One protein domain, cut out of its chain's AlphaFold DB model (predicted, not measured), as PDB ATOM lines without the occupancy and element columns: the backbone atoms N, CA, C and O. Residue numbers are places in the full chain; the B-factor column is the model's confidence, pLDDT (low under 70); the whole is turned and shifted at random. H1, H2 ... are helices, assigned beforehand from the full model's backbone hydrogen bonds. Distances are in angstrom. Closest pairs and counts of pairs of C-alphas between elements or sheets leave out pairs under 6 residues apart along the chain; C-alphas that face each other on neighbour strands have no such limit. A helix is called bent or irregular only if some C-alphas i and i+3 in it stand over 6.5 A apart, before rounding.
ATOM      1  N   MET A 132     154.788 112.829 113.876       83.75
ATOM      2  CA  MET A 132     153.450 113.206 114.333       83.75
ATOM      3  C   MET A 132     153.487 113.707 115.772       83.75
ATOM      4  O   MET A 132     154.206 113.153 116.604       83.75
ATOM      5  N   ASP A 133     152.640 114.681 116.078       84.06
ATOM      6  CA  ASP A 133     152.397 115.142 117.437       84.06
ATOM      7  C   ASP A 133     151.416 114.229 118.190       84.06
ATOM      8  O   ASP A 133     150.637 113.442 117.630       84.06
ATOM      9  N   ASP A 134     151.458 114.354 119.513       79.62
ATOM     10  CA  ASP A 134     150.472 113.764 120.405       79.62
ATOM     11  C   ASP A 134     149.124 114.485 120.259       79.62
ATOM     12  O   ASP A 134     149.051 115.710 120.314       79.62
ATOM     13  N   GLY A 135     148.036 113.728 120.105       79.94
ATOM     14  CA  GLY A 135     146.686 114.286 120.034       79.94
ATOM     15  C   GLY A 135     145.739 113.458 119.175       79.94
ATOM     16  O   GLY A 135     146.005 112.289 118.891       79.94
ATOM     17  N   VAL A 136     144.616 114.075 118.805       84.00
ATOM     18  CA  VAL A 136     143.555 113.462 118.004       84.00
ATOM     19  C   VAL A 136     143.248 114.375 116.827       84.00
ATOM     20  O   VAL A 136     142.795 115.499 117.019       84.00
ATOM     21  N   ASP A 137     143.480 113.882 115.612       87.69
ATOM     22  CA  ASP A 137     143.171 114.597 114.372       87.69
ATOM     23  C   ASP A 137     141.695 115.032 114.346       87.69
ATOM     24  O   ASP A 137     140.801 114.222 114.591       87.69
ATOM     25  N   ALA A 138     141.432 116.293 114.006       89.25
ATOM     26  CA  ALA A 138     140.106 116.903 113.971       89.25
ATOM     27  C   ALA A 138     139.144 116.168 113.025       89.25
ATOM     28  O   ALA A 138     137.949 116.095 113.310       89.25
ATOM     29  N   ARG A 139     139.658 115.518 111.971       87.50
ATOM     30  CA  ARG A 139     138.876 114.657 111.064       87.50
ATOM     31  C   ARG A 139     138.261 113.439 111.761       87.50
ATOM     32  O   ARG A 139     137.330 112.825 111.241       87.50
ATOM     33  N   HIS A 140     138.775 113.083 112.935       82.88
ATOM     34  CA  HIS A 140     138.361 111.917 113.710       82.88
ATOM     35  C   HIS A 140     137.851 112.275 115.111       82.88
ATOM     36  O   HIS A 140     136.890 111.661 115.584       82.88
ATOM     37  N   GLY A 141     138.475 113.263 115.750       81.00
ATOM     38  CA  GLY A 141     138.154 113.765 117.084       81.00
ATOM     39  C   GLY A 141     137.066 114.828 117.104       81.00
ATOM     40  O   GLY A 141     136.412 114.965 118.128       81.00
ATOM     41  N   GLY A 142     136.823 115.534 115.993       85.94
ATOM     42  CA  GLY A 142     135.812 116.590 115.911       85.94
ATOM     43  C   GLY A 142     134.374 116.092 116.076       85.94
ATOM     44  O   GLY A 142     134.089 114.890 116.021       85.94
ATOM     45  N   LEU A 143     133.442 117.025 116.248       86.50
ATOM     46  CA  LEU A 143     132.017 116.745 116.405       86.50
ATOM     47  C   LEU A 143     131.464 115.987 115.194       86.50
ATOM     48  O   LEU A 143     131.817 116.265 114.046       86.50
ATOM     49  N   ARG A 144     130.601 115.008 115.467       81.88
ATOM     50  CA  ARG A 144     129.807 114.284 114.462       81.88
ATOM     51  C   ARG A 144     128.492 115.002 114.200       81.88
ATOM     52  O   ARG A 144     127.996 115.697 115.081       81.88
ATOM     53  N   LEU A 145     127.849 114.702 113.069       71.38
ATOM     54  CA  LEU A 145     126.544 115.260 112.688       71.38
ATOM     55  C   LEU A 145     125.500 115.196 113.819       71.38
ATOM     56  O   LEU A 145     124.856 116.192 114.134       71.38
ATOM     57  N   ARG A 146     125.404 114.060 114.522       66.00
ATOM     58  CA  ARG A 146     124.477 113.885 115.660       66.00
ATOM     59  C   ARG A 146     124.757 114.839 116.830       66.00
ATOM     60  O   ARG A 146     123.831 115.228 117.531       66.00
ATOM     61  N   GLN A 147     126.017 115.223 117.035       69.38
ATOM     62  CA  GLN A 147     126.434 116.173 118.075       69.38
ATOM     63  C   GLN A 147     126.254 117.640 117.639       69.38
ATOM     64  O   GLN A 147     126.262 118.529 118.487       69.38
ATOM     65  N   LEU A 148     126.058 117.904 116.343       64.44
ATOM     66  CA  LEU A 148     125.738 119.241 115.827       64.44
ATOM     67  C   LEU A 148     124.259 119.606 116.056       64.44
ATOM     68  O   LEU A 148     123.920 120.785 116.122       64.44
ATOM     69  N   GLY A 149     123.383 118.613 116.253       63.47
ATOM     70  CA  GLY A 149     121.938 118.810 116.399       63.47
ATOM     71  C   GLY A 149     121.515 119.758 117.533       63.47
ATOM     72  O   GLY A 149     122.222 119.956 118.525       63.47
ATOM     73  N   VAL A 150     120.310 120.322 117.400       55.66
ATOM     74  CA  VAL A 150     119.706 121.296 118.336       55.66
ATOM     75  C   VAL A 150     119.568 120.739 119.762       55.66
ATOM     76  O   VAL A 150     119.649 121.485 120.732       55.66
ATOM     77  N   ALA A 151     119.434 119.415 119.906       50.38
ATOM     78  CA  ALA A 151     119.338 118.737 121.200       50.38
ATOM     79  C   ALA A 151     120.661 118.690 121.991       50.38
ATOM     80  O   ALA A 151     120.639 118.401 123.189       50.38
ATOM     81  N   ALA A 152     121.810 118.966 121.361       60.06
ATOM     82  CA  ALA A 152     123.075 119.122 122.073       60.06
ATOM     83  C   ALA A 152     123.066 120.476 122.802       60.06
ATOM     84  O   ALA A 152     123.347 121.522 122.209       60.06
ATOM     85  N   VAL A 153     122.659 120.443 124.075       56.22
ATOM     86  CA  VAL A 153     122.540 121.623 124.936       56.22
ATOM     87  C   VAL A 153     123.926 122.044 125.424       56.22
ATOM     88  O   VAL A 153     124.514 121.366 126.262       56.22
ATOM     89  N   HIS A 154     124.401 123.196 124.956       68.00
ATOM     90  CA  HIS A 154     125.590 123.863 125.489       68.00
ATOM     91  C   HIS A 154     125.138 124.972 126.431       68.00
ATOM     92  O   HIS A 154     124.689 126.027 125.994       68.00
ATOM     93  N   ARG A 155     125.160 124.700 127.737       65.50
ATOM     94  CA  ARG A 155     124.510 125.566 128.739       65.50
ATOM     95  C   ARG A 155     125.339 126.798 129.078       65.50
ATOM     96  O   ARG A 155     124.802 127.732 129.665       65.50
ATOM     97  N   ARG A 156     126.640 126.778 128.769       81.12
ATOM     98  CA  ARG A 156     127.581 127.853 129.125       81.12
ATOM     99  C   ARG A 156     127.852 128.831 127.981       81.12
ATOM    100  O   ARG A 156     128.501 129.845 128.220       81.12
ATOM    101  N   LEU A 157     127.373 128.542 126.770       80.81
ATOM    102  CA  LEU A 157     127.559 129.392 125.595       80.81
ATOM    103  C   LEU A 157     126.235 129.997 125.146       80.81
ATOM    104  O   LEU A 157     125.182 129.363 125.211       80.81
ATOM    105  N   GLU A 158     126.308 131.220 124.633       82.06
ATOM    106  CA  GLU A 158     125.198 131.825 123.908       82.06
ATOM    107  C   GLU A 158     124.874 130.984 122.654       82.06
ATOM    108  O   GLU A 158     125.809 130.528 121.990       82.06
ATOM    109  N   PRO A 159     123.594 130.781 122.281       81.50
ATOM    110  CA  PRO A 159     123.220 129.891 121.179       81.50
ATOM    111  C   PRO A 159     123.944 130.158 119.854       81.50
ATOM    112  O   PRO A 159     124.373 129.213 119.196       81.50
ATOM    113  N   LYS A 160     124.145 131.431 119.488       80.31
ATOM    114  CA  LYS A 160     124.858 131.822 118.261       80.31
ATOM    115  C   LYS A 160     126.348 131.467 118.316       80.31
ATOM    116  O   LYS A 160     126.901 130.963 117.344       80.31
ATOM    117  N   ILE A 161     126.983 131.655 119.475       81.81
ATOM    118  CA  ILE A 161     128.374 131.239 119.707       81.81
ATOM    119  C   ILE A 161     128.469 129.710 119.672       81.81
ATOM    120  O   ILE A 161     129.365 129.166 119.037       81.81
ATOM    121  N   ALA A 162     127.527 129.004 120.302       82.81
ATOM    122  CA  ALA A 162     127.485 127.545 120.284       82.81
ATOM    123  C   ALA A 162     127.308 126.990 118.860       82.81
ATOM    124  O   ALA A 162     127.948 126.001 118.513       82.81
ATOM    125  N   TYR A 163     126.476 127.626 118.033       82.50
ATOM    126  CA  TYR A 163     126.302 127.276 116.622       82.50
ATOM    127  C   TYR A 163     127.604 127.447 115.830       82.50
ATOM    128  O   TYR A 163     128.085 126.498 115.212       82.50
ATOM    129  N   PHE A 164     128.242 128.613 115.949       83.62
ATOM    130  CA  PHE A 164     129.534 128.887 115.322       83.62
ATOM    131  C   PHE A 164     130.606 127.859 115.733       83.62
ATOM    132  O   PHE A 164     131.268 127.243 114.897       83.62
ATOM    133  N   MET A 165     130.713 127.598 117.037       85.75
ATOM    134  CA  MET A 165     131.606 126.591 117.614       85.75
ATOM    135  C   MET A 165     131.338 125.185 117.074       85.75
ATOM    136  O   MET A 165     132.279 124.444 116.798       85.75
ATOM    137  N   LYS A 166     130.068 124.799 116.915       86.38
ATOM    138  CA  LYS A 166     129.685 123.491 116.371       86.38
ATOM    139  C   LYS A 166     130.222 123.297 114.959       86.38
ATOM    140  O   LYS A 166     130.790 122.243 114.682       86.38
ATOM    141  N   ILE A 167     130.094 124.309 114.101       86.44
ATOM    142  CA  ILE A 167     130.610 124.246 112.731       86.44
ATOM    143  C   ILE A 167     132.134 124.137 112.753       86.44
ATOM    144  O   ILE A 167     132.679 123.201 112.173       86.44
ATOM    145  N   LEU A 168     132.827 125.019 113.482       89.56
ATOM    146  CA  LEU A 168     134.294 125.002 113.533       89.56
ATOM    147  C   LEU A 168     134.869 123.738 114.179       89.56
ATOM    148  O   LEU A 168     135.958 123.309 113.825       89.56
ATOM    149  N   CYS A 169     134.161 123.115 115.119       90.50
ATOM    150  CA  CYS A 169     134.576 121.846 115.713       90.50
ATOM    151  C   CYS A 169     134.072 120.621 114.940       90.50
ATOM    152  O   CYS A 169     134.352 119.496 115.361       90.50
ATOM    153  N   SER A 170     133.332 120.798 113.843       89.19
ATOM    154  CA  SER A 170     132.848 119.699 113.010       89.19
ATOM    155  C   SER A 170     134.013 119.003 112.325       89.19
ATOM    156  O   SER A 170     134.865 119.636 111.707       89.19
ATOM    157  N   ARG A 171     134.048 117.672 112.379       88.69
ATOM    158  CA  ARG A 171     135.084 116.909 111.666       88.69
ATOM    159  C   ARG A 171     134.980 117.050 110.142       88.69
ATOM    160  O   ARG A 171     135.975 116.890 109.439       88.69
ATOM    161  N   GLU A 172     133.781 117.335 109.643       87.06
ATOM    162  CA  GLU A 172     133.457 117.287 108.220       87.06
ATOM    163  C   GLU A 172     134.160 118.395 107.434       87.06
ATOM    164  O   GLU A 172     134.767 118.114 106.402       87.06
ATOM    165  N   ILE A 173     134.192 119.628 107.957       89.00
ATOM    166  CA  ILE A 173     134.855 120.755 107.277       89.00
ATOM    167  C   ILE A 173     136.345 120.468 107.014       89.00
ATOM    168  O   ILE A 173     136.886 120.866 105.984       89.00
ATOM    169  N   TYR A 174     136.995 119.706 107.901       90.62
ATOM    170  CA  TYR A 174     138.395 119.300 107.761       90.62
ATOM    171  C   TYR A 174     138.575 118.144 106.779       90.62
ATOM    172  O   TYR A 174     139.509 118.162 105.979       90.62
ATOM    173  N   ARG A 175     137.688 117.141 106.822       88.19
ATOM    174  CA  ARG A 175     137.715 116.012 105.880       88.19
ATOM    175  C   ARG A 175     137.555 116.508 104.450       88.19
ATOM    176  O   ARG A 175     138.352 116.148 103.592       88.19
ATOM    177  N   TYR A 176     136.592 117.394 104.209       87.62
ATOM    178  CA  TYR A 176     136.333 117.923 102.873       87.62
ATOM    179  C   TYR A 176     137.478 118.767 102.331       87.62
ATOM    180  O   TYR A 176     137.910 118.539 101.202       87.62
ATOM    181  N   ALA A 177     138.014 119.685 103.139       88.94
ATOM    182  CA  ALA A 177     139.149 120.499 102.721       88.94
ATOM    183  C   ALA A 177     140.367 119.631 102.350       88.94
ATOM    184  O   ALA A 177     141.018 119.883 101.340       88.94
ATOM    185  N   MET A 178     140.629 118.562 103.108       87.38
ATOM    186  CA  MET A 178     141.707 117.614 102.806       87.38
ATOM    187  C   MET A 178     141.394 116.737 101.591       87.38
ATOM    188  O   MET A 178     142.290 116.454 100.796       87.38
ATOM    189  N   MET A 179     140.141 116.310 101.419       86.56
ATOM    190  CA  MET A 179     139.716 115.450 100.313       86.56
ATOM    191  C   MET A 179     139.859 116.174  98.976       86.56
ATOM    192  O   MET A 179     140.383 115.597  98.027       86.56
ATOM    193  N   GLU A 180     139.474 117.450  98.917       85.25
ATOM    194  CA  GLU A 180     139.615 118.292  97.724       85.25
ATOM    195  C   GLU A 180     141.074 118.401  97.255       85.25
ATOM    196  O   GLU A 180     141.342 118.459  96.056       85.25
ATOM    197  N   LYS A 181     142.030 118.400  98.193       83.31
ATOM    198  CA  LYS A 181     143.469 118.445  97.887       83.31
ATOM    199  C   LYS A 181     144.114 117.067  97.727       83.31
ATOM    200  O   LYS A 181     145.322 116.987  97.530       83.31
ATOM    201  N   GLY A 182     143.345 115.980  97.823       80.31
ATOM    202  CA  GLY A 182     143.880 114.614  97.779       80.31
ATOM    203  C   GLY A 182     144.706 114.227  99.015       80.31
ATOM    204  O   GLY A 182     145.465 113.262  98.971       80.31
ATOM    205  N   CYS A 183     144.563 114.962 100.121       81.06
ATOM    206  CA  CYS A 183     145.284 114.749 101.378       81.06
ATOM    207  C   CYS A 183     144.454 114.011 102.445       81.06
ATOM    208  O   CYS A 183     144.982 113.706 103.517       81.06
ATOM    209  N   ASP A 184     143.174 113.709 102.190       80.88
ATOM    210  CA  ASP A 184     142.313 112.968 103.128       80.88
ATOM    211  C   ASP A 184     142.598 111.462 103.093       80.88
ATOM    212  O   ASP A 184     141.790 110.650 102.647       80.88
ATOM    213  N   SER A 185     143.787 111.080 103.560       74.38
ATOM    214  CA  SER A 185     144.083 109.675 103.818       74.38
ATOM    215  C   SER A 185     143.382 109.240 105.113       74.38
ATOM    216  O   SER A 185     143.584 109.893 106.147       74.38
ATOM    217  N   PRO A 186     142.578 108.159 105.092       66.19
ATOM    218  CA  PRO A 186     141.962 107.614 106.299       66.19
ATOM    219  C   PRO A 186     143.022 107.081 107.273       66.19
ATOM    220  O   PRO A 186     142.912 107.248 108.482       66.19
ATOM    221  N   ASP A 187     144.097 106.492 106.758       67.38
ATOM    222  CA  ASP A 187     145.069 105.778 107.587       67.38
ATOM    223  C   ASP A 187     146.106 106.711 108.233       67.38
ATOM    224  O   ASP A 187     146.801 106.317 109.172       67.38
ATOM    225  N   LEU A 188     146.207 107.957 107.756       73.06
ATOM    226  CA  LEU A 188     147.234 108.904 108.177       73.06
ATOM    227  C   LEU A 188     146.604 110.168 108.777       73.06
ATOM    228  O   LEU A 188     145.943 110.906 108.044       73.06
ATOM    229  N   PRO A 189     146.823 110.473 110.072       79.69
ATOM    230  CA  PRO A 189     146.288 111.669 110.719       79.69
ATOM    231  C   PRO A 189     147.038 112.952 110.308       79.69
ATOM    232  O   PRO A 189     147.714 113.571 111.115       79.69
ATOM    233  N   MET A 190     146.939 113.361 109.042       83.25
ATOM    234  CA  MET A 190     147.612 114.531 108.455       83.25
ATOM    235  C   MET A 190     147.409 115.855 109.221       83.25
ATOM    236  O   MET A 190     148.257 116.741 109.149       83.25
ATOM    237  N   GLY A 191     146.329 116.005 109.997       87.50
ATOM    238  CA  GLY A 191     146.150 117.163 110.885       87.50
ATOM    239  C   GLY A 191     147.072 117.154 112.115       87.50
ATOM    240  O   GLY A 191     147.178 118.154 112.815       87.50
ATOM    241  N   MET A 192     147.751 116.039 112.386       89.06
ATOM    242  CA  MET A 192     148.620 115.818 113.545       89.06
ATOM    243  C   MET A 192     150.105 115.728 113.178       89.06
ATOM    244  O   MET A 192     150.888 115.221 113.974       89.06
ATOM    245  N   LEU A 193     150.525 116.205 112.001       89.44
ATOM    246  CA  LEU A 193     151.958 116.351 111.703       89.44
ATOM    247  C   LEU A 193     152.605 117.283 112.734       89.44
ATOM    248  O   LEU A 193     152.009 118.296 113.113       89.44
ATOM    249  N   SER A 194     153.804 116.931 113.187       88.44
ATOM    250  CA  SER A 194     154.592 117.762 114.101       88.44
ATOM    251  C   SER A 194     155.051 119.055 113.427       88.44
ATOM    252  O   SER A 194     155.226 119.099 112.208       88.44
ATOM    253  N   ASN A 195     155.319 120.099 114.220       90.06
ATOM    254  CA  ASN A 195     155.892 121.348 113.694       90.06
ATOM    255  C   ASN A 195     157.205 121.088 112.944       90.06
ATOM    256  O   ASN A 195     157.415 121.618 111.862       90.06
ATOM    257  N   PHE A 196     158.035 120.191 113.477       89.94
ATOM    258  CA  PHE A 196     159.281 119.787 112.844       89.94
ATOM    259  C   PHE A 196     159.076 119.168 111.450       89.94
ATOM    260  O   PHE A 196     159.822 119.451 110.513       89.94
ATOM    261  N   HIS A 197     158.061 118.313 111.297       89.38
ATOM    262  CA  HIS A 197     157.732 117.740 109.994       89.38
ATOM    263  C   HIS A 197     157.194 118.802 109.033       89.38
ATOM    264  O   HIS A 197     157.569 118.803 107.865       89.38
ATOM    265  N   MET A 198     156.360 119.721 109.530       90.62
ATOM    266  CA  MET A 198     155.818 120.829 108.743       90.62
ATOM    267  C   MET A 198     156.922 121.755 108.216       90.62
ATOM    268  O   MET A 198     156.916 122.057 107.028       90.62
ATOM    269  N   GLU A 199     157.892 122.130 109.055       90.75
ATOM    270  CA  GLU A 199     159.065 122.931 108.663       90.75
ATOM    271  C   GLU A 199     159.883 122.228 107.571       90.75
ATOM    272  O   GLU A 199     160.233 122.824 106.557       90.75
ATOM    273  N   ARG A 200     160.113 120.917 107.709       88.62
ATOM    274  CA  ARG A 200     160.800 120.143 106.666       88.62
ATOM    275  C   ARG A 200     160.019 120.058 105.359       88.62
ATOM    276  O   ARG A 200     160.623 120.091 104.290       88.62
ATOM    277  N   CYS A 201     158.700 119.888 105.429       87.81
ATOM    278  CA  CYS A 201     157.847 119.895 104.244       87.81
ATOM    279  C   CYS A 201     157.912 121.247 103.527       87.81
ATOM    280  O   CYS A 201     158.002 121.264 102.303       87.81
ATOM    281  N   GLU A 202     157.916 122.346 104.280       88.69
ATOM    282  CA  GLU A 202     158.114 123.702 103.765       88.69
ATOM    283  C   GLU A 202     159.469 123.853 103.060       88.69
ATOM    284  O   GLU A 202     159.488 124.234 101.891       88.69
ATOM    285  N   ASP A 203     160.579 123.462 103.695       87.88
ATOM    286  CA  ASP A 203     161.920 123.534 103.092       87.88
ATOM    287  C   ASP A 203     162.002 122.772 101.758       87.88
ATOM    288  O   ASP A 203     162.522 123.268 100.752       87.88
ATOM    289  N   VAL A 204     161.470 121.543 101.734       84.00
ATOM    290  CA  VAL A 204     161.468 120.684 100.541       84.00
ATOM    291  C   VAL A 204     160.576 121.267  99.450       84.00
ATOM    292  O   VAL A 204     160.945 121.245  98.273       84.00
ATOM    293  N   LEU A 205     159.407 121.787  99.821       84.75
ATOM    294  CA  LEU A 205     158.474 122.390  98.882       84.75
ATOM    295  C   LEU A 205     159.050 123.673  98.278       84.75
ATOM    296  O   LEU A 205     158.969 123.838  97.066       84.75
ATOM    297  N   LEU A 206     159.678 124.537  99.076       84.88
ATOM    298  CA  LEU A 206     160.355 125.741  98.594       84.88
ATOM    299  C   LEU A 206     161.447 125.392  97.584       84.88
ATOM    300  O   LEU A 206     161.493 125.967  96.494       84.88
ATOM    301  N   TRP A 207     162.280 124.395  97.897       83.81
ATOM    302  CA  TRP A 207     163.277 123.885  96.956       83.81
ATOM    303  C   TRP A 207     162.635 123.354  95.664       83.81
ATOM    304  O   TRP A 207     163.118 123.634  94.564       83.81
ATOM    305  N   PHE A 208     161.524 122.620  95.778       80.38
ATOM    306  CA  PHE A 208     160.808 122.070  94.629       80.38
ATOM    307  C   PHE A 208     160.155 123.154  93.763       80.38
ATOM    308  O   PHE A 208     160.244 123.084  92.539       80.38
ATOM    309  N   VAL A 209     159.542 124.172  94.371       78.75
ATOM    310  CA  VAL A 209     158.964 125.333  93.678       78.75
ATOM    311  C   VAL A 209     160.058 126.102  92.940       78.75
ATOM    312  O   VAL A 209     159.888 126.426  91.765       78.75
ATOM    313  N   GLU A 210     161.203 126.338  93.585       80.19
ATOM    314  CA  GLU A 210     162.360 127.005  92.980       80.19
ATOM    315  C   GLU A 210     162.878 126.230  91.755       80.19
ATOM    316  O   GLU A 210     163.070 126.806  90.683       80.19
ATOM    317  N   ALA A 211     163.023 124.905  91.873       77.56
ATOM    318  CA  ALA A 211     163.443 124.036  90.772       77.56
ATOM    319  C   ALA A 211     162.376 123.907  89.661       77.56
ATOM    320  O   ALA A 211     162.695 123.787  88.470       77.56
ATOM    321  N   GLY A 212     161.098 123.940  90.046       70.62
ATOM    322  CA  GLY A 212     159.930 123.737  89.193       70.62
ATOM    323  C   GLY A 212     159.626 124.893  88.242       70.62
ATOM    324  O   GLY A 212     158.954 124.666  87.234       70.62
ATOM    325  N   LYS A 213     160.191 126.088  88.480       68.94
ATOM    326  CA  LYS A 213     160.111 127.267  87.586       68.94
ATOM    327  C   LYS A 213     160.668 127.015  86.173       68.94
ATOM    328  O   LYS A 213     160.440 127.814  85.270       68.94
ATOM    329  N   SER A 214     161.399 125.918  85.972       66.62
ATOM    330  CA  SER A 214     162.080 125.587  84.716       66.62
ATOM    331  C   SER A 214     161.162 125.091  83.586       66.62
ATOM    332  O   SER A 214     161.505 125.277  82.418       66.62
ATOM    333  N   THR A 215     159.995 124.495  83.879       73.25
ATOM    334  CA  THR A 215     159.030 124.046  82.850       73.25
ATOM    335  C   THR A 215     157.574 124.261  83.271       73.25
ATOM    336  O   THR A 215     157.249 124.284  84.456       73.25
ATOM    337  N   LYS A 216     156.661 124.372  82.294       74.31
ATOM    338  CA  LYS A 216     155.223 124.583  82.550       74.31
ATOM    339  C   LYS A 216     154.579 123.437  83.346       74.31
ATOM    340  O   LYS A 216     153.768 123.693  84.228       74.31
ATOM    341  N   GLU A 217     154.940 122.186  83.053       75.06
ATOM    342  CA  GLU A 217     154.383 121.012  83.745       75.06
ATOM    343  C   GLU A 217     154.875 120.928  85.198       75.06
ATOM    344  O   GLU A 217     154.091 120.674  86.114       75.06
ATOM    345  N   THR A 218     156.168 121.172  85.431       71.19
ATOM    346  CA  THR A 218     156.737 121.179  86.787       71.19
ATOM    347  C   THR A 218     156.203 122.336  87.623       71.19
ATOM    348  O   THR A 218     155.972 122.146  88.813       71.19
ATOM    349  N   GLY A 219     155.931 123.488  87.002       74.94
ATOM    350  CA  GLY A 219     155.280 124.625  87.655       74.94
ATOM    351  C   GLY A 219     153.891 124.277  88.195       74.94
ATOM    352  O   GLY A 219     153.635 124.465  89.377       74.94
ATOM    353  N   GLN A 220     153.030 123.657  87.379       77.56
ATOM    354  CA  GLN A 220     151.682 123.248  87.812       77.56
ATOM    355  C   GLN A 220     151.708 122.243  88.971       77.56
ATOM    356  O   GLN A 220     150.902 122.319  89.896       77.56
ATOM    357  N   LYS A 221     152.653 121.295  88.943       77.56
ATOM    358  CA  LYS A 221     152.849 120.333  90.038       77.56
ATOM    359  C   LYS A 221     153.319 121.021  91.321       77.56
ATOM    360  O   LYS A 221     152.864 120.656  92.401       77.56
ATOM    361  N   ALA A 222     154.203 122.010  91.204       77.50
ATOM    362  CA  ALA A 222     154.687 122.788  92.339       77.50
ATOM    363  C   ALA A 222     153.573 123.640  92.967       77.50
ATOM    364  O   ALA A 222     153.429 123.639  94.185       77.50
ATOM    365  N   GLU A 223     152.732 124.277  92.149       79.12
ATOM    366  CA  GLU A 223     151.550 125.020  92.609       79.12
ATOM    367  C   GLU A 223     150.545 124.114  93.330       79.12
ATOM    368  O   GLU A 223     150.072 124.450  94.416       79.12
ATOM    369  N   ALA A 224     150.252 122.936  92.771       81.69
ATOM    370  CA  ALA A 224     149.363 121.968  93.409       81.69
ATOM    371  C   ALA A 224     149.924 121.471  94.754       81.69
ATOM    372  O   ALA A 224     149.187 121.396  95.739       81.69
ATOM    373  N   GLY A 225     151.229 121.177  94.811       82.38
ATOM    374  CA  GLY A 225     151.918 120.798  96.046       82.38
ATOM    375  C   GLY A 225     151.887 121.905  97.099       82.38
ATOM    376  O   GLY A 225     151.618 121.629  98.267       82.38
ATOM    377  N   ALA A 226     152.069 123.159  96.680       83.38
ATOM    378  CA  ALA A 226     151.965 124.312  97.561       83.38
ATOM    379  C   ALA A 226     150.553 124.482  98.124       83.38
ATOM    380  O   ALA A 226     150.384 124.557  99.337       83.38
ATOM    381  N   ALA A 227     149.525 124.429  97.278       84.19
ATOM    382  CA  ALA A 227     148.137 124.519  97.725       84.19
ATOM    383  C   ALA A 227     147.748 123.390  98.703       84.19
ATOM    384  O   ALA A 227     146.998 123.618  99.660       84.19
ATOM    385  N   ALA A 228     148.254 122.173  98.478       86.56
ATOM    386  CA  ALA A 228     148.055 121.043  99.381       86.56
ATOM    387  C   ALA A 228     148.750 121.268 100.733       86.56
ATOM    388  O   ALA A 228     148.116 121.110 101.776       86.56
ATOM    389  N   PHE A 229     150.017 121.696 100.725       88.31
ATOM    390  CA  PHE A 229     150.763 122.008 101.946       88.31
ATOM    391  C   PHE A 229     150.087 123.106 102.768       88.31
ATOM    392  O   PHE A 229     149.906 122.934 103.969       88.31
ATOM    393  N   GLU A 230     149.642 124.186 102.126       87.62
ATOM    394  CA  GLU A 230     148.927 125.286 102.779       87.62
ATOM    395  C   GLU A 230     147.641 124.812 103.466       87.62
ATOM    396  O   GLU A 230     147.371 125.149 104.620       87.62
ATOM    397  N   THR A 231     146.888 123.935 102.798       89.12
ATOM    398  CA  THR A 231     145.677 123.329 103.370       89.12
ATOM    399  C   THR A 231     146.008 122.475 104.593       89.12
ATOM    400  O   THR A 231     145.365 122.606 105.635       89.12
ATOM    401  N   VAL A 232     147.037 121.625 104.499       91.00
ATOM    402  CA  VAL A 232     147.496 120.807 105.629       91.00
ATOM    403  C   VAL A 232     147.968 121.703 106.773       91.00
ATOM    404  O   VAL A 232     147.567 121.473 107.908       91.00
ATOM    405  N   ARG A 233     148.753 122.748 106.487       90.81
ATOM    406  CA  ARG A 233     149.292 123.713 107.456       90.81
ATOM    407  C   ARG A 233     148.195 124.402 108.253       90.81
ATOM    408  O   ARG A 233     148.286 124.460 109.481       90.81
ATOM    409  N   ASP A 234     147.156 124.876 107.576       90.06
ATOM    410  CA  ASP A 234     146.040 125.553 108.230       90.06
ATOM    411  C   ASP A 234     145.220 124.586 109.092       90.06
ATOM    412  O   ASP A 234     144.937 124.866 110.261       90.06
ATOM    413  N   ILE A 235     144.913 123.402 108.559       91.94
ATOM    414  CA  ILE A 235     144.144 122.376 109.272       91.94
ATOM    415  C   ILE A 235     144.918 121.819 110.463       91.94
ATOM    416  O   ILE A 235     144.307 121.496 111.479       91.94
ATOM    417  N   ASN A 236     146.248 121.751 110.393       92.19
ATOM    418  CA  ASN A 236     147.096 121.222 111.458       92.19
ATOM    419  C   ASN A 236     146.913 121.996 112.781       92.19
ATOM    420  O   ASN A 236     147.078 121.444 113.862       92.19
ATOM    421  N   VAL A 237     146.469 123.256 112.758       92.00
ATOM    422  CA  VAL A 237     146.193 124.009 113.996       92.00
ATOM    423  C   VAL A 237     144.951 123.494 114.735       92.00
ATOM    424  O   VAL A 237     144.944 123.434 115.966       92.00
ATOM    425  N   ALA A 238     143.909 123.090 114.006       92.38
ATOM    426  CA  ALA A 238     142.604 122.771 114.578       92.38
ATOM    427  C   ALA A 238     142.607 121.599 115.585       92.38
ATOM    428  O   ALA A 238     142.032 121.759 116.663       92.38
ATOM    429  N   PRO A 239     143.277 120.456 115.336       90.12
ATOM    430  CA  PRO A 239     143.330 119.334 116.278       90.12
ATOM    431  C   PRO A 239     143.849 119.701 117.670       90.12
ATOM    432  O   PRO A 239     143.378 119.160 118.666       90.12
ATOM    433  N   ARG A 240     144.781 120.658 117.755       88.50
ATOM    434  CA  ARG A 240     145.363 121.125 119.026       88.50
ATOM    435  C   ARG A 240     144.389 121.983 119.839       88.50
ATOM    436  O   ARG A 240     144.548 122.096 121.047       88.50
ATOM    437  N   LEU A 241     143.378 122.559 119.183       89.00
ATOM    438  CA  LEU A 241     142.334 123.382 119.803       89.00
ATOM    439  C   LEU A 241     141.055 122.590 120.088       89.00
ATOM    440  O   LEU A 241     140.383 122.836 121.088       89.00
ATOM    441  N   ILE A 242     140.705 121.651 119.205       89.81
ATOM    442  CA  ILE A 242     139.494 120.829 119.311       89.81
ATOM    443  C   ILE A 242     139.738 119.632 120.236       89.81
ATOM    444  O   ILE A 242     138.913 119.331 121.098       89.81
ATOM    445  N   GLY A 243     140.877 118.953 120.085       84.94
ATOM    446  CA  GLY A 243     141.171 117.702 120.776       84.94
ATOM    447  C   GLY A 243     140.155 116.595 120.470       84.94
ATOM    448  O   GLY A 243     139.546 116.547 119.402       84.94
ATOM    449  N   ASP A 244     139.971 115.687 121.430       83.56
ATOM    450  CA  ASP A 244     138.967 114.628 121.331       83.56
ATOM    451  C   ASP A 244     137.603 115.114 121.843       83.56
ATOM    452  O   ASP A 244     137.457 115.464 123.018       83.56
ATOM    453  N   MET A 245     136.612 115.130 120.951       80.38
ATOM    454  CA  MET A 245     135.209 115.462 121.220       80.38
ATOM    455  C   MET A 245     134.287 114.240 121.062       80.38
ATOM    456  O   MET A 245     133.063 114.378 121.043       80.38
ATOM    457  N   SER A 246     134.849 113.033 120.935       71.56
ATOM    458  CA  SER A 246     134.081 111.787 120.801       71.56
ATOM    459  C   SER A 246     133.464 111.292 122.115       71.56
ATOM    460  O   SER A 246     132.629 110.386 122.097       71.56
ATOM    461  N   GLY A 247     133.858 111.891 123.243       67.38
ATOM    462  CA  GLY A 247     133.323 111.604 124.569       67.38
ATOM    463  C   GLY A 247     131.877 112.071 124.783       67.38
ATOM    464  O   GLY A 247     131.222 112.630 123.902       67.38
ATOM    465  N   SER A 248     131.369 111.828 125.993       64.25
ATOM    466  CA  SER A 248     130.013 112.217 126.394       64.25
ATOM    467  C   SER A 248     129.788 113.727 126.259       64.25
ATOM    468  O   SER A 248     130.586 114.529 126.736       64.25
ATOM    469  N   ALA A 249     128.656 114.122 125.670       65.12
ATOM    470  CA  ALA A 249     128.243 115.524 125.591       65.12
ATOM    471  C   ALA A 249     127.710 116.080 126.929       65.12
ATOM    472  O   ALA A 249     127.450 117.277 127.021       65.12
ATOM    473  N   LEU A 250     127.540 115.231 127.957       61.34
ATOM    474  CA  LEU A 250     126.995 115.629 129.264       61.34
ATOM    475  C   LEU A 250     127.845 116.694 129.968       61.34
ATOM    476  O   LEU A 250     127.289 117.527 130.679       61.34
ATOM    477  N   ASP A 251     129.157 116.690 129.729       66.00
ATOM    478  CA  ASP A 251     130.103 117.606 130.371       66.00
ATOM    479  C   ASP A 251     130.302 118.919 129.593       66.00
ATOM    480  O   ASP A 251     131.120 119.745 129.981       66.00
ATOM    481  N   ASP A 252     129.533 119.144 128.519       74.12
ATOM    482  CA  ASP A 252     129.615 120.338 127.662       74.12
ATOM    483  C   ASP A 252     131.054 120.640 127.169       74.12
ATOM    484  O   ASP A 252     131.575 121.747 127.350       74.12
ATOM    485  N   PRO A 253     131.717 119.670 126.504       77.44
ATOM    486  CA  PRO A 253     133.117 119.807 126.103       77.44
ATOM    487  C   PRO A 253     133.344 120.982 125.145       77.44
ATOM    488  O   PRO A 253     134.441 121.530 125.098       77.44
ATOM    489  N   LEU A 254     132.317 121.397 124.394       81.69
ATOM    490  CA  LEU A 254     132.401 122.521 123.460       81.69
ATOM    491  C   LEU A 254     132.655 123.840 124.192       81.69
ATOM    492  O   LEU A 254     133.509 124.622 123.775       81.69
ATOM    493  N   SER A 255     131.958 124.050 125.309       80.81
ATOM    494  CA  SER A 255     132.162 125.210 126.175       80.81
ATOM    495  C   SER A 255     133.562 125.222 126.781       80.81
ATOM    496  O   SER A 255     134.212 126.266 126.815       80.81
ATOM    497  N   ASP A 256     134.058 124.060 127.205       81.06
ATOM    498  CA  ASP A 256     135.410 123.938 127.754       81.06
ATOM    499  C   ASP A 256     136.487 124.214 126.694       81.06
ATOM    500  O   ASP A 256     137.494 124.855 126.994       81.06
ATOM    501  N   ARG A 257     136.293 123.773 125.441       83.12
ATOM    502  CA  ARG A 257     137.214 124.118 124.341       83.12
ATOM    503  C   ARG A 257     137.207 125.610 124.059       83.12
ATOM    504  O   ARG A 257     138.281 126.200 124.002       83.12
ATOM    505  N   TYR A 258     136.028 126.221 123.964       80.31
ATOM    506  CA  TYR A 258     135.896 127.653 123.709       80.31
ATOM    507  C   TYR A 258     136.654 128.513 124.729       80.31
ATOM    508  O   TYR A 258     137.356 129.447 124.353       80.31
ATOM    509  N   MET A 259     136.580 128.167 126.017       78.12
ATOM    510  CA  MET A 259     137.288 128.905 127.073       78.12
ATOM    511  C   MET A 259     138.818 128.863 126.935       78.12
ATOM    512  O   MET A 259     139.496 129.724 127.490       78.12
ATOM    513  N   ASN A 260     139.356 127.891 126.195       75.25
ATOM    514  CA  ASN A 260     140.789 127.736 125.952       75.25
ATOM    515  C   ASN A 260     141.258 128.361 124.626       75.25
ATOM    516  O   ASN A 260     142.444 128.286 124.309       75.25
ATOM    517  N   TRP A 261     140.362 128.948 123.828       79.06
ATOM    518  CA  TRP A 261     140.737 129.576 122.561       79.06
ATOM    519  C   TRP A 261     141.354 130.961 122.773       79.06
ATOM    520  O   TRP A 261     140.961 131.711 123.664       79.06
TER     521      TRP A 261
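AT A GLANCE: This is residues 132 to 261 of the 431 residues of the protein "Poly [ADP-ribose] polymerase" of Populus trichocarpa (UniProt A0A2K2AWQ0). One long helix, H6, makes the long axis; H5 folds back along it as a long helical hairpin, and H4 packs on H6 from the side away from H5. At the end of the long axis where H6 finishes, the shorter helices H2, H3 and H7 and their loops form a small, loose head, while H1 packs on H4 and on residues 238 to 242 of H6. The printed part has 130 residues, with seven named helices in the order H1 to H7 and no named strand; the class is all helix. The whole is loose, with a radius of gyration of the C-alphas of 17.5 A, and spans 58 by 26 by 25 A.

IN THESE COORDINATES: Find C-alpha 216 at (155.223, 124.583, 82.550); from there H6, residues 216 to 242, runs 40.2 A to C-alpha 242 at (139.494, 120.829, 119.311). H6 is neither bent nor irregular, but only just: C-alphas 236 and 239 are 6.4 A apart. Before it comes H5, residues 195 to 212, 24.9 A long. Go back to H4, residues 171 to 180, 14.7 A, and H3, residues 159 to 168, 14.3 A. H1, residues 138 to 141, 4.8 A, begins at C-alpha 138 (140.106, 116.903, 113.971), and H2, residues 145 to 148, is 5.1 A. H7, residues 253 to 259, is 10.1 A and ends at C-alpha 259 (137.288, 128.905, 127.073).

HOW THE PARTS SIT: Start at H6, the hub, which touches H1, H4 and H5. H5 and H6 form a hairpin, opposite ways at a shallow tilt of 14 degrees; the closest C-alphas, of Gly 212 and Thr 218, are 4.7 A apart. H4 touches residues 228 to 235 of H6 alone, opposite ways at a shallow tilt of 8 degrees, closest at C-alphas 174 and 235, 6.7 A. H4 and H5 are apart. H1 touches residues 238 to 242 of H6 alone, closest at C-alphas 138 and 239, 4.7 A, and touches H4 at C-alphas 139 and 171, 4.5 A. Farther out, H3 touches H7, about perpendicular at 81 degrees, closest at C-alphas 165 and 254, 7.2 A. H2 is close to H3 but not clearly touching, with C-alphas 148 and 166 5.8 A apart. In H3, H4, H5 and H7 every O i to N i+4 pair is within hydrogen-bond range, and in H6 18 of 23; H1 and H2 are too short for such a pair.

THE WHOLE: The two C-alphas farthest apart, of Arg 155 and Ser 214, are 57.9 A apart. The printed part has no cut. Its long link is H4 to H5, residues 181 to 194. The mean pLDDT of the printed part is 80.9; look for values under 70 at residues 146 to 155, 186 to 187, 213 to 214 and 247 to 251.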